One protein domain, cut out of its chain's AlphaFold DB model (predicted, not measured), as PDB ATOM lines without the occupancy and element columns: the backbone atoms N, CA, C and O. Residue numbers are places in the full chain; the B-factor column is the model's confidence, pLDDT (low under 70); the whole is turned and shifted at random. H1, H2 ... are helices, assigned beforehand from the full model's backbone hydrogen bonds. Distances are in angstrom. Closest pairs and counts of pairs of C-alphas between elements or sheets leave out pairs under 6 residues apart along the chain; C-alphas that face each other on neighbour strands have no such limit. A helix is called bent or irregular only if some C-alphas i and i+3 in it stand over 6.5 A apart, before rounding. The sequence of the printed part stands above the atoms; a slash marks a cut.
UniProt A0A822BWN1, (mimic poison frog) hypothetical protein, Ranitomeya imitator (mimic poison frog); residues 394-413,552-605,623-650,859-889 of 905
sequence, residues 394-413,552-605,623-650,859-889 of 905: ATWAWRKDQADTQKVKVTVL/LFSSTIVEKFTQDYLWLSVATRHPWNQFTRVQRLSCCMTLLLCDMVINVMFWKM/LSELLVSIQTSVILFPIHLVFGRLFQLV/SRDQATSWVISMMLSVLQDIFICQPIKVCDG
ATOM      1  N   ALA A 394     231.774 194.673 172.109       92.19
ATOM      2  CA  ALA A 394     232.273 193.578 172.932       92.19
ATOM      3  C   ALA A 394     233.501 194.013 173.732       92.19
ATOM      4  O   ALA A 394     233.587 193.706 174.919       92.19
ATOM      5  N   THR A 395     234.412 194.788 173.135       92.62
ATOM      6  CA  THR A 395     235.553 195.361 173.872       92.62
ATOM      7  C   THR A 395     235.097 196.354 174.943       92.62
ATOM      8  O   THR A 395     235.600 196.314 176.068       92.62
ATOM      9  N   TRP A 396     234.106 197.201 174.645       93.62
ATOM     10  CA  TRP A 396     233.490 198.089 175.633       93.62
ATOM     11  C   TRP A 396     232.801 197.305 176.762       93.62
ATOM     12  O   TRP A 396     233.046 197.571 177.941       93.62
ATOM     13  N   ALA A 397     231.986 196.310 176.410       90.06
ATOM     14  CA  ALA A 397     231.240 195.472 177.341       90.06
ATOM     15  C   ALA A 397     232.181 194.670 178.241       90.06
ATOM     16  O   ALA A 397     231.963 194.610 179.445       90.06
ATOM     17  N   TRP A 398     233.267 194.136 177.683       90.44
ATOM     18  CA  TRP A 398     234.298 193.419 178.426       90.44
ATOM     19  C   TRP A 398     235.012 194.325 179.433       90.44
ATOM     20  O   TRP A 398     235.135 193.956 180.600       90.44
ATOM     21  N   ARG A 399     235.406 195.544 179.030       89.44
ATOM     22  CA  ARG A 399     235.994 196.533 179.954       89.44
ATOM     23  C   ARG A 399     235.031 196.889 181.089       89.44
ATOM     24  O   ARG A 399     235.452 197.014 182.237       89.44
ATOM     25  N   LYS A 400     233.737 197.040 180.788       86.62
ATOM     26  CA  LYS A 400     232.704 197.304 181.799       86.62
ATOM     27  C   LYS A 400     232.458 196.106 182.717       86.62
ATOM     28  O   LYS A 400     232.373 196.302 183.921       86.62
ATOM     29  N   ASP A 401     232.415 194.887 182.186       86.12
ATOM     30  CA  ASP A 401     232.284 193.663 182.983       86.12
ATOM     31  C   ASP A 401     233.483 193.473 183.935       86.12
ATOM     32  O   ASP A 401     233.302 193.071 185.088       86.12
ATOM     33  N   GLN A 402     234.700 193.817 183.496       81.69
ATOM     34  CA  GLN A 402     235.882 193.832 184.365       81.69
ATOM     35  C   GLN A 402     235.768 194.872 185.486       81.69
ATOM     36  O   GLN A 402     236.044 194.548 186.639       81.69
ATOM     37  N   ALA A 403     235.313 196.089 185.178       81.94
ATOM     38  CA  ALA A 403     235.086 197.120 186.191       81.94
ATOM     39  C   ALA A 403     233.998 196.708 187.204       81.94
ATOM     40  O   ALA A 403     234.164 196.913 188.405       81.94
ATOM     41  N   ASP A 404     232.918 196.069 186.746       78.88
ATOM     42  CA  ASP A 404     231.833 195.581 187.608       78.88
ATOM     43  C   ASP A 404     232.317 194.474 188.566       78.88
ATOM     44  O   ASP A 404     231.848 194.392 189.698       78.88
ATOM     45  N   THR A 405     233.314 193.673 188.165       72.94
ATOM     46  CA  THR A 405     233.900 192.618 189.017       72.94
ATOM     47  C   THR A 405     234.530 193.190 190.294       72.94
ATOM     48  O   THR A 405     234.485 192.551 191.342       72.94
ATOM     49  N   GLN A 406     235.060 194.416 190.242       70.56
ATOM     50  CA  GLN A 406     235.610 195.091 191.423       70.56
ATOM     51  C   GLN A 406     234.517 195.625 192.368       70.56
ATOM     52  O   GLN A 406     234.759 195.759 193.565       70.56
ATOM     53  N   LYS A 407     233.297 195.873 191.866       69.31
ATOM     54  CA  LYS A 407     232.180 196.426 192.653       69.31
ATOM     55  C   LYS A 407     231.471 195.391 193.535       69.31
ATOM     56  O   LYS A 407     230.935 195.747 194.579       69.31
ATOM     57  N   VAL A 408     231.499 194.110 193.155       68.56
ATOM     58  CA  VAL A 408     230.766 193.004 193.827       68.56
ATOM     59  C   VAL A 408     231.512 192.450 195.059       68.56
ATOM     60  O   VAL A 408     231.132 191.443 195.651       68.56
ATOM     61  N   LYS A 409     232.590 193.104 195.496       71.69
ATOM     62  CA  LYS A 409     233.355 192.684 196.674       71.69
ATOM     63  C   LYS A 409     232.616 193.047 197.970       71.69
ATOM     64  O   LYS A 409     232.219 194.201 198.151       71.69
ATOM     65  N   VAL A 410     232.491 192.078 198.883       78.56
ATOM     66  CA  VAL A 410     232.055 192.330 200.267       78.56
ATOM     67  C   VAL A 410     233.153 193.104 200.988       78.56
ATOM     68  O   VAL A 410     234.291 192.640 201.087       78.56
ATOM     69  N   THR A 411     232.810 194.291 201.472       82.00
ATOM     70  CA  THR A 411     233.735 195.179 202.172       82.00
ATOM     71  C   THR A 411     233.749 194.812 203.649       82.00
ATOM     72  O   THR A 411     232.739 194.952 204.334       82.00
ATOM     73  N   VAL A 412     234.884 194.340 204.160       82.69
ATOM     74  CA  VAL A 412     235.078 194.225 205.610       82.69
ATOM     75  C   VAL A 412     235.372 195.621 206.139       82.69
ATOM     76  O   VAL A 412     236.294 196.272 205.646       82.69
ATOM     77  N   LEU A 413     234.562 196.095 207.084       85.00
ATOM     78  CA  LEU A 413     234.729 197.435 207.640       85.00
ATOM     79  C   LEU A 413     236.070 197.535 208.380       85.00
ATOM     80  O   LEU A 413     236.463 196.615 209.097       85.00
ATOM     81  N   LEU A 552     206.892 198.669 195.655       51.38
ATOM     82  CA  LEU A 552     207.610 197.604 194.966       51.38
ATOM     83  C   LEU A 552     207.457 197.711 193.447       51.38
ATOM     84  O   LEU A 552     208.413 197.434 192.734       51.38
ATOM     85  N   PHE A 553     206.306 198.155 192.933       54.50
ATOM     86  CA  PHE A 553     206.043 198.158 191.491       54.50
ATOM     87  C   PHE A 553     207.054 199.004 190.700       54.50
ATOM     88  O   PHE A 553     207.645 198.499 189.754       54.50
ATOM     89  N   SER A 554     207.345 200.252 191.094       56.88
ATOM     90  CA  SER A 554     208.237 201.114 190.296       56.88
ATOM     91  C   SER A 554     209.703 200.674 190.313       56.88
ATOM     92  O   SER A 554     210.367 200.732 189.282       56.88
ATOM     93  N   SER A 555     210.224 200.240 191.466       58.50
ATOM     94  CA  SER A 555     211.613 199.777 191.569       58.50
ATOM     95  C   SER A 555     211.777 198.404 190.929       58.50
ATOM     96  O   SER A 555     212.702 198.224 190.147       58.50
ATOM     97  N   THR A 556     210.833 197.487 191.162       61.59
ATOM     98  CA  THR A 556     210.848 196.138 190.574       61.59
ATOM     99  C   THR A 556     210.663 196.185 189.061       61.59
ATOM    100  O   THR A 556     211.279 195.400 188.353       61.59
ATOM    101  N   ILE A 557     209.853 197.107 188.529       65.44
ATOM    102  CA  ILE A 557     209.721 197.298 187.078       65.44
ATOM    103  C   ILE A 557     211.010 197.838 186.490       65.44
ATOM    104  O   ILE A 557     211.500 197.268 185.528       65.44
ATOM    105  N   VAL A 558     211.595 198.894 187.058       66.88
ATOM    106  CA  VAL A 558     212.869 199.431 186.557       66.88
ATOM    107  C   VAL A 558     213.974 198.377 186.647       66.88
ATOM    108  O   VAL A 558     214.764 198.235 185.717       66.88
ATOM    109  N   GLU A 559     214.002 197.585 187.715       66.75
ATOM    110  CA  GLU A 559     214.927 196.466 187.864       66.75
ATOM    111  C   GLU A 559     214.679 195.379 186.806       66.75
ATOM    112  O   GLU A 559     215.608 194.993 186.102       66.75
ATOM    113  N   LYS A 560     213.432 194.954 186.582       67.12
ATOM    114  CA  LYS A 560     213.088 193.985 185.526       67.12
ATOM    115  C   LYS A 560     213.377 194.513 184.121       67.12
ATOM    116  O   LYS A 560     213.952 193.798 183.314       67.12
ATOM    117  N   PHE A 561     213.076 195.775 183.822       69.38
ATOM    118  CA  PHE A 561     213.420 196.400 182.540       69.38
ATOM    119  C   PHE A 561     214.932 196.554 182.355       69.38
ATOM    120  O   PHE A 561     215.413 196.487 181.235       69.38
ATOM    121  N   THR A 562     215.717 196.748 183.412       65.94
ATOM    122  CA  THR A 562     217.186 196.832 183.284       65.94
ATOM    123  C   THR A 562     217.859 195.458 183.265       65.94
ATOM    124  O   THR A 562     218.961 195.320 182.727       65.94
ATOM    125  N   GLN A 563     217.215 194.419 183.808       66.50
ATOM    126  CA  GLN A 563     217.785 193.074 183.904       66.50
ATOM    127  C   GLN A 563     217.278 192.081 182.845       66.50
ATOM    128  O   GLN A 563     218.107 191.333 182.324       66.50
ATOM    129  N   ASP A 564     215.982 192.081 182.516       67.44
ATOM    130  CA  ASP A 564     215.331 191.091 181.639       67.44
ATOM    131  C   ASP A 564     215.167 191.565 180.183       67.44
ATOM    132  O   ASP A 564     215.084 190.741 179.266       67.44
ATOM    133  N   TYR A 565     215.143 192.882 179.948       78.12
ATOM    134  CA  TYR A 565     215.113 193.456 178.599       78.12
ATOM    135  C   TYR A 565     216.508 193.363 177.970       78.12
ATOM    136  O   TYR A 565     217.414 194.123 178.314       78.12
ATOM    137  N   LEU A 566     216.707 192.424 177.050       77.31
ATOM    138  CA  LEU A 566     218.038 191.996 176.627       77.31
ATOM    139  C   LEU A 566     218.905 193.157 176.096       77.31
ATOM    140  O   LEU A 566     220.047 193.290 176.536       77.31
ATOM    141  N   TRP A 567     218.358 194.047 175.259       80.38
ATOM    142  CA  TRP A 567     219.104 195.159 174.647       80.38
ATOM    143  C   TRP A 567     219.595 196.207 175.663       80.38
ATOM    144  O   TRP A 567     220.794 196.469 175.776       80.38
ATOM    145  N   LEU A 568     218.690 196.779 176.461       78.31
ATOM    146  CA  LEU A 568     218.992 197.750 177.528       78.31
ATOM    147  C   LEU A 568     219.879 197.140 178.616       78.31
ATOM    148  O   LEU A 568     220.708 197.830 179.220       78.31
ATOM    149  N   SER A 569     219.740 195.836 178.844       78.88
ATOM    150  CA  SER A 569     220.494 195.109 179.853       78.88
ATOM    151  C   SER A 569     221.987 194.978 179.521       78.88
ATOM    152  O   SER A 569     222.785 194.751 180.431       78.88
ATOM    153  N   VAL A 570     222.403 195.182 178.261       84.50
ATOM    154  CA  VAL A 570     223.824 195.311 177.877       84.50
ATOM    155  C   VAL A 570     224.420 196.594 178.470       84.50
ATOM    156  O   VAL A 570     225.528 196.589 179.013       84.50
ATOM    157  N   ALA A 571     223.663 197.694 178.435       79.50
ATOM    158  CA  ALA A 571     224.107 198.997 178.921       79.50
ATOM    159  C   ALA A 571     223.942 199.165 180.439       79.50
ATOM    160  O   ALA A 571     224.792 199.760 181.099       79.50
ATOM    161  N   THR A 572     222.889 198.589 181.015       72.81
ATOM    162  CA  THR A 572     222.449 198.881 182.393       72.81
ATOM    163  C   THR A 572     222.552 197.701 183.364       72.81
ATOM    164  O   THR A 572     222.023 197.789 184.468       72.81
ATOM    165  N   ARG A 573     223.264 196.615 183.000       77.25
ATOM    166  CA  ARG A 573     223.491 195.439 183.869       77.25
ATOM    167  C   ARG A 573     223.869 195.858 185.297       77.25
ATOM    168  O   ARG A 573     224.800 196.643 185.482       77.25
ATOM    169  N   HIS A 574     223.186 195.271 186.277       70.38
ATOM    170  CA  HIS A 574     223.534 195.382 187.690       70.38
ATOM    171  C   HIS A 574     224.755 194.491 188.014       70.38
ATOM    172  O   HIS A 574     224.756 193.330 187.592       70.38
ATOM    173  N   PRO A 575     225.772 194.969 188.762       66.19
ATOM    174  CA  PRO A 575     227.030 194.240 188.982       66.19
ATOM    175  C   PRO A 575     226.855 192.831 189.564       66.19
ATOM    176  O   PRO A 575     227.569 191.910 189.178       66.19
ATOM    177  N   TRP A 576     225.853 192.646 190.427       65.50
ATOM    178  CA  TRP A 576     225.547 191.364 191.073       65.50
ATOM    179  C   TRP A 576     224.890 190.330 190.140       65.50
ATOM    180  O   TRP A 576     224.811 189.153 190.480       65.50
ATOM    181  N   ASN A 577     224.429 190.726 188.948       69.88
ATOM    182  CA  ASN A 577     223.809 189.793 188.007       69.88
ATOM    183  C   ASN A 577     224.881 188.952 187.303       69.88
ATOM    184  O   ASN A 577     225.760 189.502 186.650       69.88
ATOM    185  N   GLN A 578     224.796 187.626 187.371       70.44
ATOM    186  CA  GLN A 578     225.810 186.712 186.831       70.44
ATOM    187  C   GLN A 578     225.875 186.674 185.287       70.44
ATOM    188  O   GLN A 578     226.891 186.273 184.724       70.44
ATOM    189  N   PHE A 579     224.826 187.128 184.588       75.56
ATOM    190  CA  PHE A 579     224.794 187.203 183.124       75.56
ATOM    191  C   PHE A 579     225.556 188.444 182.632       75.56
ATOM    192  O   PHE A 579     225.111 189.572 182.858       75.56
ATOM    193  N   THR A 580     226.707 188.251 181.981       83.31
ATOM    194  CA  THR A 580     227.636 189.346 181.644       83.31
ATOM    195  C   THR A 580     227.167 190.190 180.454       83.31
ATOM    196  O   THR A 580     226.361 189.742 179.635       83.31
ATOM    197  N   ARG A 581     227.675 191.426 180.324       86.94
ATOM    198  CA  ARG A 581     227.333 192.323 179.205       86.94
ATOM    199  C   ARG A 581     227.781 191.737 177.873       86.94
ATOM    200  O   ARG A 581     227.038 191.828 176.904       86.94
ATOM    201  N   VAL A 582     228.952 191.093 177.836       88.69
ATOM    202  CA  VAL A 582     229.444 190.412 176.625       88.69
ATOM    203  C   VAL A 582     228.510 189.268 176.222       88.69
ATOM    204  O   VAL A 582     228.140 189.181 175.059       88.69
ATOM    205  N   GLN A 583     228.063 188.435 177.169       87.50
ATOM    206  CA  GLN A 583     227.136 187.337 176.866       87.50
ATOM    207  C   GLN A 583     225.780 187.856 176.356       87.50
ATOM    208  O   GLN A 583     225.232 187.320 175.392       87.50
ATOM    209  N   ARG A 584     225.257 188.930 176.966       87.38
ATOM    210  CA  ARG A 584     224.034 189.624 176.521       87.38
ATOM    211  C   ARG A 584     224.185 190.186 175.114       87.38
ATOM    212  O   ARG A 584     223.307 189.992 174.283       87.38
ATOM    213  N   LEU A 585     225.318 190.823 174.832       90.62
ATOM    214  CA  LEU A 585     225.622 191.376 173.520       90.62
ATOM    215  C   LEU A 585     225.700 190.282 172.446       90.62
ATOM    216  O   LEU A 585     225.094 190.434 171.391       90.62
ATOM    217  N   SER A 586     226.391 189.168 172.707       91.06
ATOM    218  CA  SER A 586     226.473 188.041 171.763       91.06
ATOM    219  C   SER A 586     225.099 187.426 171.484       91.06
ATOM    220  O   SER A 586     224.790 187.072 170.348       91.06
ATOM    221  N   CYS A 587     224.249 187.356 172.509       89.12
ATOM    222  CA  CYS A 587     222.857 186.938 172.392       89.12
ATOM    223  C   CYS A 587     222.045 187.898 171.501       89.12
ATOM    224  O   CYS A 587     221.363 187.432 170.591       89.12
ATOM    225  N   CYS A 588     222.157 189.219 171.705       89.00
ATOM    226  CA  CYS A 588     221.519 190.217 170.836       89.00
ATOM    227  C   CYS A 588     221.981 190.082 169.384       89.00
ATOM    228  O   CYS A 588     221.152 190.072 168.483       89.00
ATOM    229  N   MET A 589     223.289 189.936 169.150       91.44
ATOM    230  CA  MET A 589     223.818 189.790 167.792       91.44
ATOM    231  C   MET A 589     223.323 188.518 167.107       91.44
ATOM    232  O   MET A 589     222.995 188.553 165.928       91.44
ATOM    233  N   THR A 590     223.231 187.405 167.835       91.25
ATOM    234  CA  THR A 590     222.713 186.151 167.268       91.25
ATOM    235  C   THR A 590     221.238 186.294 166.887       91.25
ATOM    236  O   THR A 590     220.840 185.853 165.814       91.25
ATOM    237  N   LEU A 591     220.434 186.953 167.733       89.69
ATOM    238  CA  LEU A 591     219.021 187.228 167.452       89.69
ATOM    239  C   LEU A 591     218.844 188.177 166.263       89.69
ATOM    240  O   LEU A 591     217.999 187.905 165.421       89.69
ATOM    241  N   LEU A 592     219.682 189.213 166.139       90.75
ATOM    242  CA  LEU A 592     219.717 190.073 164.952       90.75
ATOM    243  C   LEU A 592     220.010 189.280 163.678       90.75
ATOM    244  O   LEU A 592     219.311 189.442 162.688       90.75
ATOM    245  N   LEU A 593     221.020 188.406 163.693       91.38
ATOM    246  CA  LEU A 593     221.341 187.578 162.527       91.38
ATOM    247  C   LEU A 593     220.204 186.602 162.189       91.38
ATOM    248  O   LEU A 593     219.952 186.347 161.017       91.38
ATOM    249  N   CYS A 594     219.499 186.069 163.188       90.69
ATOM    250  CA  CYS A 594     218.318 185.236 162.953       90.69
ATOM    251  C   CYS A 594     217.157 186.047 162.363       90.69
ATOM    252  O   CYS A 594     216.538 185.582 161.411       90.69
ATOM    253  N   ASP A 595     216.895 187.252 162.880       89.38
ATOM    254  CA  ASP A 595     215.889 188.165 162.324       89.38
ATOM    255  C   ASP A 595     216.189 188.469 160.856       89.38
ATOM    256  O   ASP A 595     215.317 188.334 160.007       89.38
ATOM    257  N   MET A 596     217.454 188.756 160.535       89.88
ATOM    258  CA  MET A 596     217.901 188.973 159.161       89.88
ATOM    259  C   MET A 596     217.629 187.768 158.256       89.88
ATOM    260  O   MET A 596     217.072 187.949 157.180       89.88
ATOM    261  N   VAL A 597     217.990 186.547 158.672       88.38
ATOM    262  CA  VAL A 597     217.735 185.328 157.876       88.38
ATOM    263  C   VAL A 597     216.243 185.118 157.652       88.38
ATOM    264  O   VAL A 597     215.827 184.887 156.521       88.38
ATOM    265  N   ILE A 598     215.438 185.193 158.715       86.94
ATOM    266  CA  ILE A 598     213.989 184.968 158.638       86.94
ATOM    267  C   ILE A 598     213.359 186.049 157.754       86.94
ATOM    268  O   ILE A 598     212.542 185.734 156.891       86.94
ATOM    269  N   ASN A 599     213.777 187.309 157.904       87.88
ATOM    270  CA  ASN A 599     213.295 188.416 157.086       87.88
ATOM    271  C   ASN A 599     213.611 188.198 155.604       87.88
ATOM    272  O   ASN A 599     212.693 188.296 154.802       87.88
ATOM    273  N   VAL A 600     214.841 187.802 155.246       81.44
ATOM    274  CA  VAL A 600     215.200 187.470 153.853       81.44
ATOM    275  C   VAL A 600     214.412 186.269 153.325       81.44
ATOM    276  O   VAL A 600     213.927 186.308 152.202       81.44
ATOM    277  N   MET A 601     214.271 185.206 154.119       79.31
ATOM    278  CA  MET A 601     213.621 183.963 153.689       79.31
ATOM    279  C   MET A 601     212.138 184.168 153.349       79.31
ATOM    280  O   MET A 601     211.634 183.580 152.395       79.31
ATOM    281  N   PHE A 602     211.435 184.995 154.127       71.88
ATOM    282  CA  PHE A 602     210.021 185.317 153.904       71.88
ATOM    283  C   PHE A 602     209.815 186.573 153.048       71.88
ATOM    284  O   PHE A 602     208.675 186.948 152.760       71.88
ATOM    285  N   TRP A 603     210.901 187.214 152.610       68.81
ATOM    286  CA  TRP A 603     210.851 188.339 151.694       68.81
ATOM    287  C   TRP A 603     210.444 187.854 150.305       68.81
ATOM    288  O   TRP A 603     211.250 187.347 149.525       68.81
ATOM    289  N   LYS A 604     209.155 187.987 149.990       51.81
ATOM    290  CA  LYS A 604     208.618 187.564 148.700       51.81
ATOM    291  C   LYS A 604     209.264 188.388 147.578       51.81
ATOM    292  O   LYS A 604     209.031 189.591 147.472       51.81
ATOM    293  N   MET A 605     210.027 187.731 146.706       48.28
ATOM    294  CA  MET A 605     210.577 188.295 145.466       48.28
ATOM    295  C   MET A 605     209.457 188.454 144.412       48.28
ATOM    296  O   MET A 605     209.491 187.848 143.348       48.28
ATOM    297  N   LEU A 623     203.102 198.352 152.727       73.44
ATOM    298  CA  LEU A 623     202.283 197.476 153.581       73.44
ATOM    299  C   LEU A 623     202.791 196.021 153.561       73.44
ATOM    300  O   LEU A 623     202.733 195.325 154.570       73.44
ATOM    301  N   SER A 624     203.379 195.595 152.441       68.69
ATOM    302  CA  SER A 624     204.107 194.329 152.312       68.69
ATOM    303  C   SER A 624     205.347 194.265 153.209       68.69
ATOM    304  O   SER A 624     205.546 193.255 153.877       68.69
ATOM    305  N   GLU A 625     206.141 195.342 153.286       75.75
ATOM    306  CA  GLU A 625     207.302 195.436 154.190       75.75
ATOM    307  C   GLU A 625     206.902 195.263 155.656       75.75
ATOM    308  O   GLU A 625     207.588 194.575 156.416       75.75
ATOM    309  N   LEU A 626     205.778 195.879 156.038       79.38
ATOM    310  CA  LEU A 626     205.238 195.805 157.389       79.38
ATOM    311  C   LEU A 626     204.699 194.406 157.715       79.38
ATOM    312  O   LEU A 626     204.940 193.903 158.809       79.38
ATOM    313  N   LEU A 627     203.999 193.757 156.779       79.31
ATOM    314  CA  LEU A 627     203.493 192.396 156.978       79.31
ATOM    315  C   LEU A 627     204.630 191.387 157.169       79.31
ATOM    316  O   LEU A 627     204.561 190.577 158.094       79.31
ATOM    317  N   VAL A 628     205.696 191.479 156.362       79.19
ATOM    318  CA  VAL A 628     206.881 190.622 156.530       79.19
ATOM    319  C   VAL A 628     207.540 190.880 157.889       79.19
ATOM    320  O   VAL A 628     207.826 189.928 158.604       79.19
ATOM    321  N   SER A 629     207.675 192.144 158.308       82.44
ATOM    322  CA  SER A 629     208.193 192.515 159.640       82.44
ATOM    323  C   SER A 629     207.360 191.945 160.801       82.44
ATOM    324  O   SER A 629     207.900 191.488 161.813       82.44
ATOM    325  N   ILE A 630     206.029 191.943 160.680       83.44
ATOM    326  CA  ILE A 630     205.144 191.366 161.703       83.44
ATOM    327  C   ILE A 630     205.310 189.845 161.747       83.44
ATOM    328  O   ILE A 630     205.441 189.275 162.832       83.44
ATOM    329  N   GLN A 631     205.343 189.189 160.587       82.88
ATOM    330  CA  GLN A 631     205.538 187.745 160.494       82.88
ATOM    331  C   GLN A 631     206.893 187.315 161.074       82.88
ATOM    332  O   GLN A 631     206.942 186.361 161.854       82.88
ATOM    333  N   THR A 632     207.978 188.032 160.763       85.88
ATOM    334  CA  THR A 632     209.314 187.734 161.306       85.88
ATOM    335  C   THR A 632     209.327 187.875 162.824       85.88
ATOM    336  O   THR A 632     209.808 186.977 163.516       85.88
ATOM    337  N   SER A 633     208.693 188.923 163.358       84.06
ATOM    338  CA  SER A 633     208.568 189.150 164.803       84.06
ATOM    339  C   SER A 633     207.840 188.005 165.524       84.06
ATOM    340  O   SER A 633     208.253 187.587 166.607       84.06
ATOM    341  N   VAL A 634     206.775 187.453 164.926       85.44
ATOM    342  CA  VAL A 634     206.024 186.315 165.492       85.44
ATOM    343  C   VAL A 634     206.881 185.047 165.537       85.44
ATOM    344  O   VAL A 634     206.872 184.340 166.546       85.44
ATOM    345  N   ILE A 635     207.655 184.776 164.483       85.75
ATOM    346  CA  ILE A 635     208.543 183.603 164.403       85.75
ATOM    347  C   ILE A 635     209.723 183.737 165.378       85.75
ATOM    348  O   ILE A 635     210.153 182.751 165.980       85.75
ATOM    349  N   LEU A 636     210.239 184.952 165.568       84.88
ATOM    350  CA  LEU A 636     211.395 185.219 166.422       84.88
ATOM    351  C   LEU A 636     211.032 185.234 167.922       84.88
ATOM    352  O   LEU A 636     211.876 184.930 168.769       84.88
ATOM    353  N   PHE A 637     209.780 185.531 168.285       83.69
ATOM    354  CA  PHE A 637     209.340 185.667 169.681       83.69
ATOM    355  C   PHE A 637     209.635 184.441 170.583       83.69
ATOM    356  O   PHE A 637     210.198 184.632 171.670       83.69
ATOM    357  N   PRO A 638     209.365 183.179 170.184       82.94
ATOM    358  CA  PRO A 638     209.749 182.003 170.973       82.94
ATOM    359  C   PRO A 638     211.264 181.897 171.184       82.94
ATOM    360  O   PRO A 638     211.730 181.543 172.270       82.94
ATOM    361  N   ILE A 639     212.047 182.264 170.166       83.44
ATOM    362  CA  ILE A 639     213.512 182.245 170.206       83.44
ATOM    363  C   ILE A 639     214.012 183.261 171.250       83.44
ATOM    364  O   ILE A 639     214.860 182.927 172.082       83.44
ATOM    365  N   HIS A 640     213.406 184.452 171.329       78.38
ATOM    366  CA  HIS A 640     213.698 185.444 172.375       78.38
ATOM    367  C   HIS A 640     213.443 184.944 173.807       78.38
ATOM    368  O   HIS A 640     214.111 185.400 174.751       78.38
ATOM    369  N   LEU A 641     212.480 184.040 174.016       77.50
ATOM    370  CA  LEU A 641     212.223 183.447 175.333       77.50
ATOM    371  C   LEU A 641     213.344 182.485 175.738       77.50
ATOM    372  O   LEU A 641     213.827 182.556 176.870       77.50
ATOM    373  N   VAL A 642     213.802 181.647 174.804       78.12
ATOM    374  CA  VAL A 642     214.876 180.664 175.031       78.12
ATOM    375  C   VAL A 642     216.213 181.362 175.290       78.12
ATOM    376  O   VAL A 642     216.881 181.098 176.291       78.12
ATOM    377  N   PHE A 643     216.582 182.314 174.433       76.81
ATOM    378  CA  PHE A 643     217.863 183.021 174.504       76.81
ATOM    379  C   PHE A 643     218.018 183.858 175.786       76.81
ATOM    380  O   PHE A 643     219.094 183.891 176.383       76.81
ATOM    381  N   GLY A 644     216.926 184.447 176.290       66.88
ATOM    382  CA  GLY A 644     216.932 185.172 177.568       66.88
ATOM    383  C   GLY A 644     217.179 184.292 178.803       66.88
ATOM    384  O   GLY A 644     217.558 184.807 179.852       66.88
ATOM    385  N   ARG A 645     216.988 182.970 178.694       69.12
ATOM    386  CA  ARG A 645     217.191 182.005 179.789       69.12
ATOM    387  C   ARG A 645     218.477 181.190 179.655       69.12
ATOM    388  O   ARG A 645     218.928 180.622 180.650       69.12
ATOM    389  N   LEU A 646     219.094 181.183 178.472       71.06
ATOM    390  CA  LEU A 646     220.204 180.300 178.107       71.06
ATOM    391  C   LEU A 646     221.372 180.331 179.113       71.06
ATOM    392  O   LEU A 646     221.805 179.285 179.578       71.06
ATOM    393  N   PHE A 647     221.844 181.521 179.507       66.75
ATOM    394  CA  PHE A 647     222.962 181.673 180.456       66.75
ATOM    395  C   PHE A 647     222.538 181.833 181.921       66.75
ATOM    396  O   PHE A 647     223.370 181.659 182.815       66.75
ATOM    397  N   GLN A 648     221.261 182.137 182.183       64.81
ATOM    398  CA  GLN A 648     220.719 182.194 183.547       64.81
ATOM    399  C   GLN A 648     220.669 180.794 184.181       64.81
ATOM    400  O   GLN A 648     220.871 180.656 185.380       64.81
ATOM    401  N   LEU A 649     220.474 179.749 183.368       58.94
ATOM    402  CA  LEU A 649     220.439 178.345 183.802       58.94
ATOM    403  C   LEU A 649     221.820 177.765 184.166       58.94
ATOM    404  O   LEU A 649     221.906 176.700 184.773       58.94
ATOM    405  N   VAL A 650     222.906 178.443 183.779       54.81
ATOM    406  CA  VAL A 650     224.281 177.914 183.823       54.81
ATOM    407  C   VAL A 650     225.028 178.305 185.105       54.81
ATOM    408  O   VAL A 650     226.102 177.770 185.376       54.81
ATOM    409  N   SER A 859     218.715 191.715 143.562       70.69
ATOM    410  CA  SER A 859     219.158 192.925 142.850       70.69
ATOM    411  C   SER A 859     219.387 194.101 143.814       70.69
ATOM    412  O   SER A 859     218.933 194.089 144.960       70.69
ATOM    413  N   ARG A 860     220.071 195.163 143.361       70.88
ATOM    414  CA  ARG A 860     220.416 196.329 144.199       70.88
ATOM    415  C   ARG A 860     219.188 197.046 144.781       70.88
ATOM    416  O   ARG A 860     219.222 197.456 145.940       70.88
ATOM    417  N   ASP A 861     218.112 197.171 144.009       71.31
ATOM    418  CA  ASP A 861     216.875 197.825 144.459       71.31
ATOM    419  C   ASP A 861     216.077 196.932 145.417       71.31
ATOM    420  O   ASP A 861     215.528 197.405 146.408       71.31
ATOM    421  N   GLN A 862     216.085 195.617 145.196       73.31
ATOM    422  CA  GLN A 862     215.467 194.665 146.123       73.31
ATOM    423  C   GLN A 862     216.236 194.592 147.443       73.31
ATOM    424  O   GLN A 862     215.620 194.537 148.504       73.31
ATOM    425  N   ALA A 863     217.567 194.658 147.394       77.31
ATOM    426  CA  ALA A 863     218.407 194.660 148.584       77.31
ATOM    427  C   ALA A 863     218.181 195.910 149.449       77.31
ATOM    428  O   ALA A 863     218.191 195.807 150.674       77.31
ATOM    429  N   THR A 864     217.941 197.086 148.854       77.94
ATOM    430  CA  THR A 864     217.639 198.299 149.635       77.94
ATOM    431  C   THR A 864     216.266 198.228 150.304       77.94
ATOM    432  O   THR A 864     216.170 198.537 151.491       77.94
ATOM    433  N   SER A 865     215.227 197.755 149.607       78.00
ATOM    434  CA  SER A 865     213.904 197.522 150.213       78.00
ATOM    435  C   SER A 865     213.933 196.446 151.302       78.00
ATOM    436  O   SER A 865     213.327 196.629 152.359       78.00
ATOM    437  N   TRP A 866     214.691 195.367 151.095       84.56
ATOM    438  CA  TRP A 866     214.901 194.340 152.113       84.56
ATOM    439  C   TRP A 866     215.533 194.927 153.387       84.56
ATOM    440  O   TRP A 866     215.009 194.732 154.483       84.56
ATOM    441  N   VAL A 867     216.602 195.725 153.261       85.19
ATOM    442  CA  VAL A 867     217.246 196.379 154.418       85.19
ATOM    443  C   VAL A 867     216.273 197.297 155.168       85.19
ATOM    444  O   VAL A 867     216.336 197.378 156.394       85.19
ATOM    445  N   ILE A 868     215.354 197.970 154.468       82.31
ATOM    446  CA  ILE A 868     214.323 198.807 155.103       82.31
ATOM    447  C   ILE A 868     213.356 197.951 155.930       82.31
ATOM    448  O   ILE A 868     213.089 198.290 157.084       82.31
ATOM    449  N   SER A 869     212.876 196.825 155.395       83.06
ATOM    450  CA  SER A 869     212.024 195.900 156.157       83.06
ATOM    451  C   SER A 869     212.734 195.291 157.356       83.06
ATOM    452  O   SER A 869     212.164 195.231 158.440       83.06
ATOM    453  N   MET A 870     213.997 194.915 157.189       86.38
ATOM    454  CA  MET A 870     214.839 194.425 158.275       86.38
ATOM    455  C   MET A 870     215.029 195.485 159.373       86.38
ATOM    456  O   MET A 870     215.003 195.190 160.563       86.38
ATOM    457  N   MET A 871     215.205 196.758 159.011       86.25
ATOM    458  CA  MET A 871     215.256 197.837 160.003       86.25
ATOM    459  C   MET A 871     213.921 197.992 160.741       86.25
ATOM    460  O   MET A 871     213.918 198.235 161.949       86.25
ATOM    461  N   LEU A 872     212.793 197.818 160.051       84.12
ATOM    462  CA  LEU A 872     211.461 197.845 160.661       84.12
ATOM    463  C   LEU A 872     211.241 196.678 161.634       84.12
ATOM    464  O   LEU A 872     210.743 196.927 162.733       84.12
ATOM    465  N   SER A 873     211.674 195.456 161.298       87.19
ATOM    466  CA  SER A 873     211.559 194.292 162.193       87.19
ATOM    467  C   SER A 873     212.392 194.459 163.458       87.19
ATOM    468  O   SER A 873     211.894 194.238 164.563       87.19
ATOM    469  N   VAL A 874     213.618 194.976 163.337       86.44
ATOM    470  CA  VAL A 874     214.468 195.278 164.499       86.44
ATOM    471  C   VAL A 874     213.846 196.360 165.386       86.44
ATOM    472  O   VAL A 874     213.850 196.239 166.613       86.44
ATOM    473  N   LEU A 875     213.284 197.423 164.798       87.81
ATOM    474  CA  LEU A 875     212.590 198.463 165.563       87.81
ATOM    475  C   LEU A 875     211.345 197.900 166.266       87.81
ATOM    476  O   LEU A 875     211.109 198.217 167.434       87.81
ATOM    477  N   GLN A 876     210.581 197.038 165.597       84.88
ATOM    478  CA  GLN A 876     209.439 196.348 166.187       84.88
ATOM    479  C   GLN A 876     209.862 195.460 167.369       84.88
ATOM    480  O   GLN A 876     209.221 195.520 168.420       84.88
ATOM    481  N   ASP A 877     210.964 194.710 167.271       83.88
ATOM    482  CA  ASP A 877     211.463 193.910 168.399       83.88
ATOM    483  C   ASP A 877     211.826 194.791 169.608       83.88
ATOM    484  O   ASP A 877     211.370 194.558 170.734       83.88
ATOM    485  N   ILE A 878     212.603 195.853 169.367       85.12
ATOM    486  CA  ILE A 878     213.106 196.761 170.407       85.12
ATOM    487  C   ILE A 878     211.956 197.481 171.123       85.12
ATOM    488  O   ILE A 878     211.968 197.574 172.356       85.12
ATOM    489  N   PHE A 879     210.976 198.000 170.380       84.81
ATOM    490  CA  PHE A 879     209.933 198.870 170.931       84.81
ATOM    491  C   PHE A 879     208.619 198.156 171.270       84.81
ATOM    492  O   PHE A 879     207.844 198.702 172.054       84.81
ATOM    493  N   ILE A 880     208.361 196.959 170.731       81.69
ATOM    494  CA  ILE A 880     207.090 196.242 170.920       81.69
ATOM    495  C   ILE A 880     207.312 194.883 171.592       81.69
ATOM    496  O   ILE A 880     206.830 194.672 172.707       81.69
ATOM    497  N   CYS A 881     208.062 193.965 170.974       77.62
ATOM    498  CA  CYS A 881     208.156 192.582 171.462       77.62
ATOM    499  C   CYS A 881     208.848 192.474 172.828       77.62
ATOM    500  O   CYS A 881     208.360 191.780 173.727       77.62
ATOM    501  N   GLN A 882     209.963 193.180 173.029       76.88
ATOM    502  CA  GLN A 882     210.689 193.104 174.297       76.88
ATOM    503  C   GLN A 882     209.984 193.787 175.477       76.88
ATOM    504  O   GLN A 882     209.985 193.200 176.563       76.88
ATOM    505  N   PRO A 883     209.350 194.966 175.330       81.62
ATOM    506  CA  PRO A 883     208.534 195.531 176.400       81.62
ATOM    507  C   PRO A 883     207.358 194.627 176.788       81.62
ATOM    508  O   PRO A 883     207.131 194.429 177.980       81.62
ATOM    509  N   ILE A 884     206.675 194.005 175.815       77.94
ATOM    510  CA  ILE A 884     205.594 193.036 176.076       77.94
ATOM    511  C   ILE A 884     206.114 191.857 176.906       77.94
ATOM    512  O   ILE A 884     205.542 191.535 177.945       77.94
ATOM    513  N   LYS A 885     207.264 191.274 176.533       74.31
ATOM    514  CA  LYS A 885     207.907 190.191 177.300       74.31
ATOM    515  C   LYS A 885     208.162 190.568 178.767       74.31
ATOM    516  O   LYS A 885     207.997 189.728 179.652       74.31
ATOM    517  N   VAL A 886     208.590 191.803 179.036       71.56
ATOM    518  CA  VAL A 886     208.863 192.281 180.404       71.56
ATOM    519  C   VAL A 886     207.564 192.518 181.186       71.56
ATOM    520  O   VAL A 886     207.517 192.236 182.386       71.56
ATOM    521  N   CYS A 887     206.501 192.974 180.515       66.62
ATOM    522  CA  CYS A 887     205.187 193.222 181.113       66.62
ATOM    523  C   CYS A 887     204.385 191.937 181.408       66.62
ATOM    524  O   CYS A 887     203.766 191.864 182.468       66.62
ATOM    525  N   ASP A 888     204.445 190.915 180.543       57.12
ATOM    526  CA  ASP A 888     203.686 189.650 180.670       57.12
ATOM    527  C   ASP A 888     204.403 188.556 181.492       57.12
ATOM    528  O   ASP A 888     203.834 187.518 181.840       57.12
ATOM    529  N   GLY A 889     205.660 188.776 181.886       46.94
ATOM    530  CA  GLY A 889     206.405 187.871 182.773       46.94
ATOM    531  C   GLY A 889     205.733 187.482 184.116       46.94
ATOM    532  O   GLY A 889     206.003 186.373 184.600       46.94
TER     533      GLY A 889
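This is residues 394 to 413, 552 to 605, 623 to 650 and 859 to 889 of the 905 residues of the protein "(mimic poison frog) hypothetical protein" of Ranitomeya imitator (mimic poison frog) (UniProt A0A822BWN1). H4 runs through the middle of a loose, elongated group of helices; H1 and H3 pack at its beginning, and H5a and H6a cross it farther on. The printed part has 133 residues, six named helices, H1 to H6, and no named strand: all helix. The radius of gyration of the C-alphas is 17.5 A, the spans 67 by 34 by 23 A.

H1, residues 394 to 407, touches H4, residues 581 to 602, closest at the C-alphas of Ala 397 and Arg 581, 5.4 A. H2, residues 552 to 563, and H3, residues 566 to 572, touch only at the corner. H3 and H4 form a helical hairpin. H5, residues 623 to 645, and H6, residues 860 to 889, each assigned as one helix by hydrogen bonds, are bent: C-alphas 635 and 638 are 6.9 A apart, 879 and 882 6.7 A. Arms H5a, to 635, and H6a, to 879, touch at a steep tilt of 52 degrees, closest at the C-alphas of Ser 629 and Ser 873, 4.6 A. Every O i to N i+4 pair is within hydrogen-bond range in H2, H4, H5a, H6a and H6b; 8 of 10 in H1, 2 of 3 in H3, 3 of 4 in H5b.

H1 begins at C-alpha 394 (232.273, 193.578, 172.932); H4 is 31.4 A long; H6b, residues 882 to 889, ends at C-alpha 889 (206.405, 187.871, 182.773).

Cuts leave C-alpha gaps of 29.9 A from 413 to 552, 14.8 A from 605 to 623 and 43.9 A from 650 to 859. pLDDT is under 70 in 31 residues, among them 552 to 564.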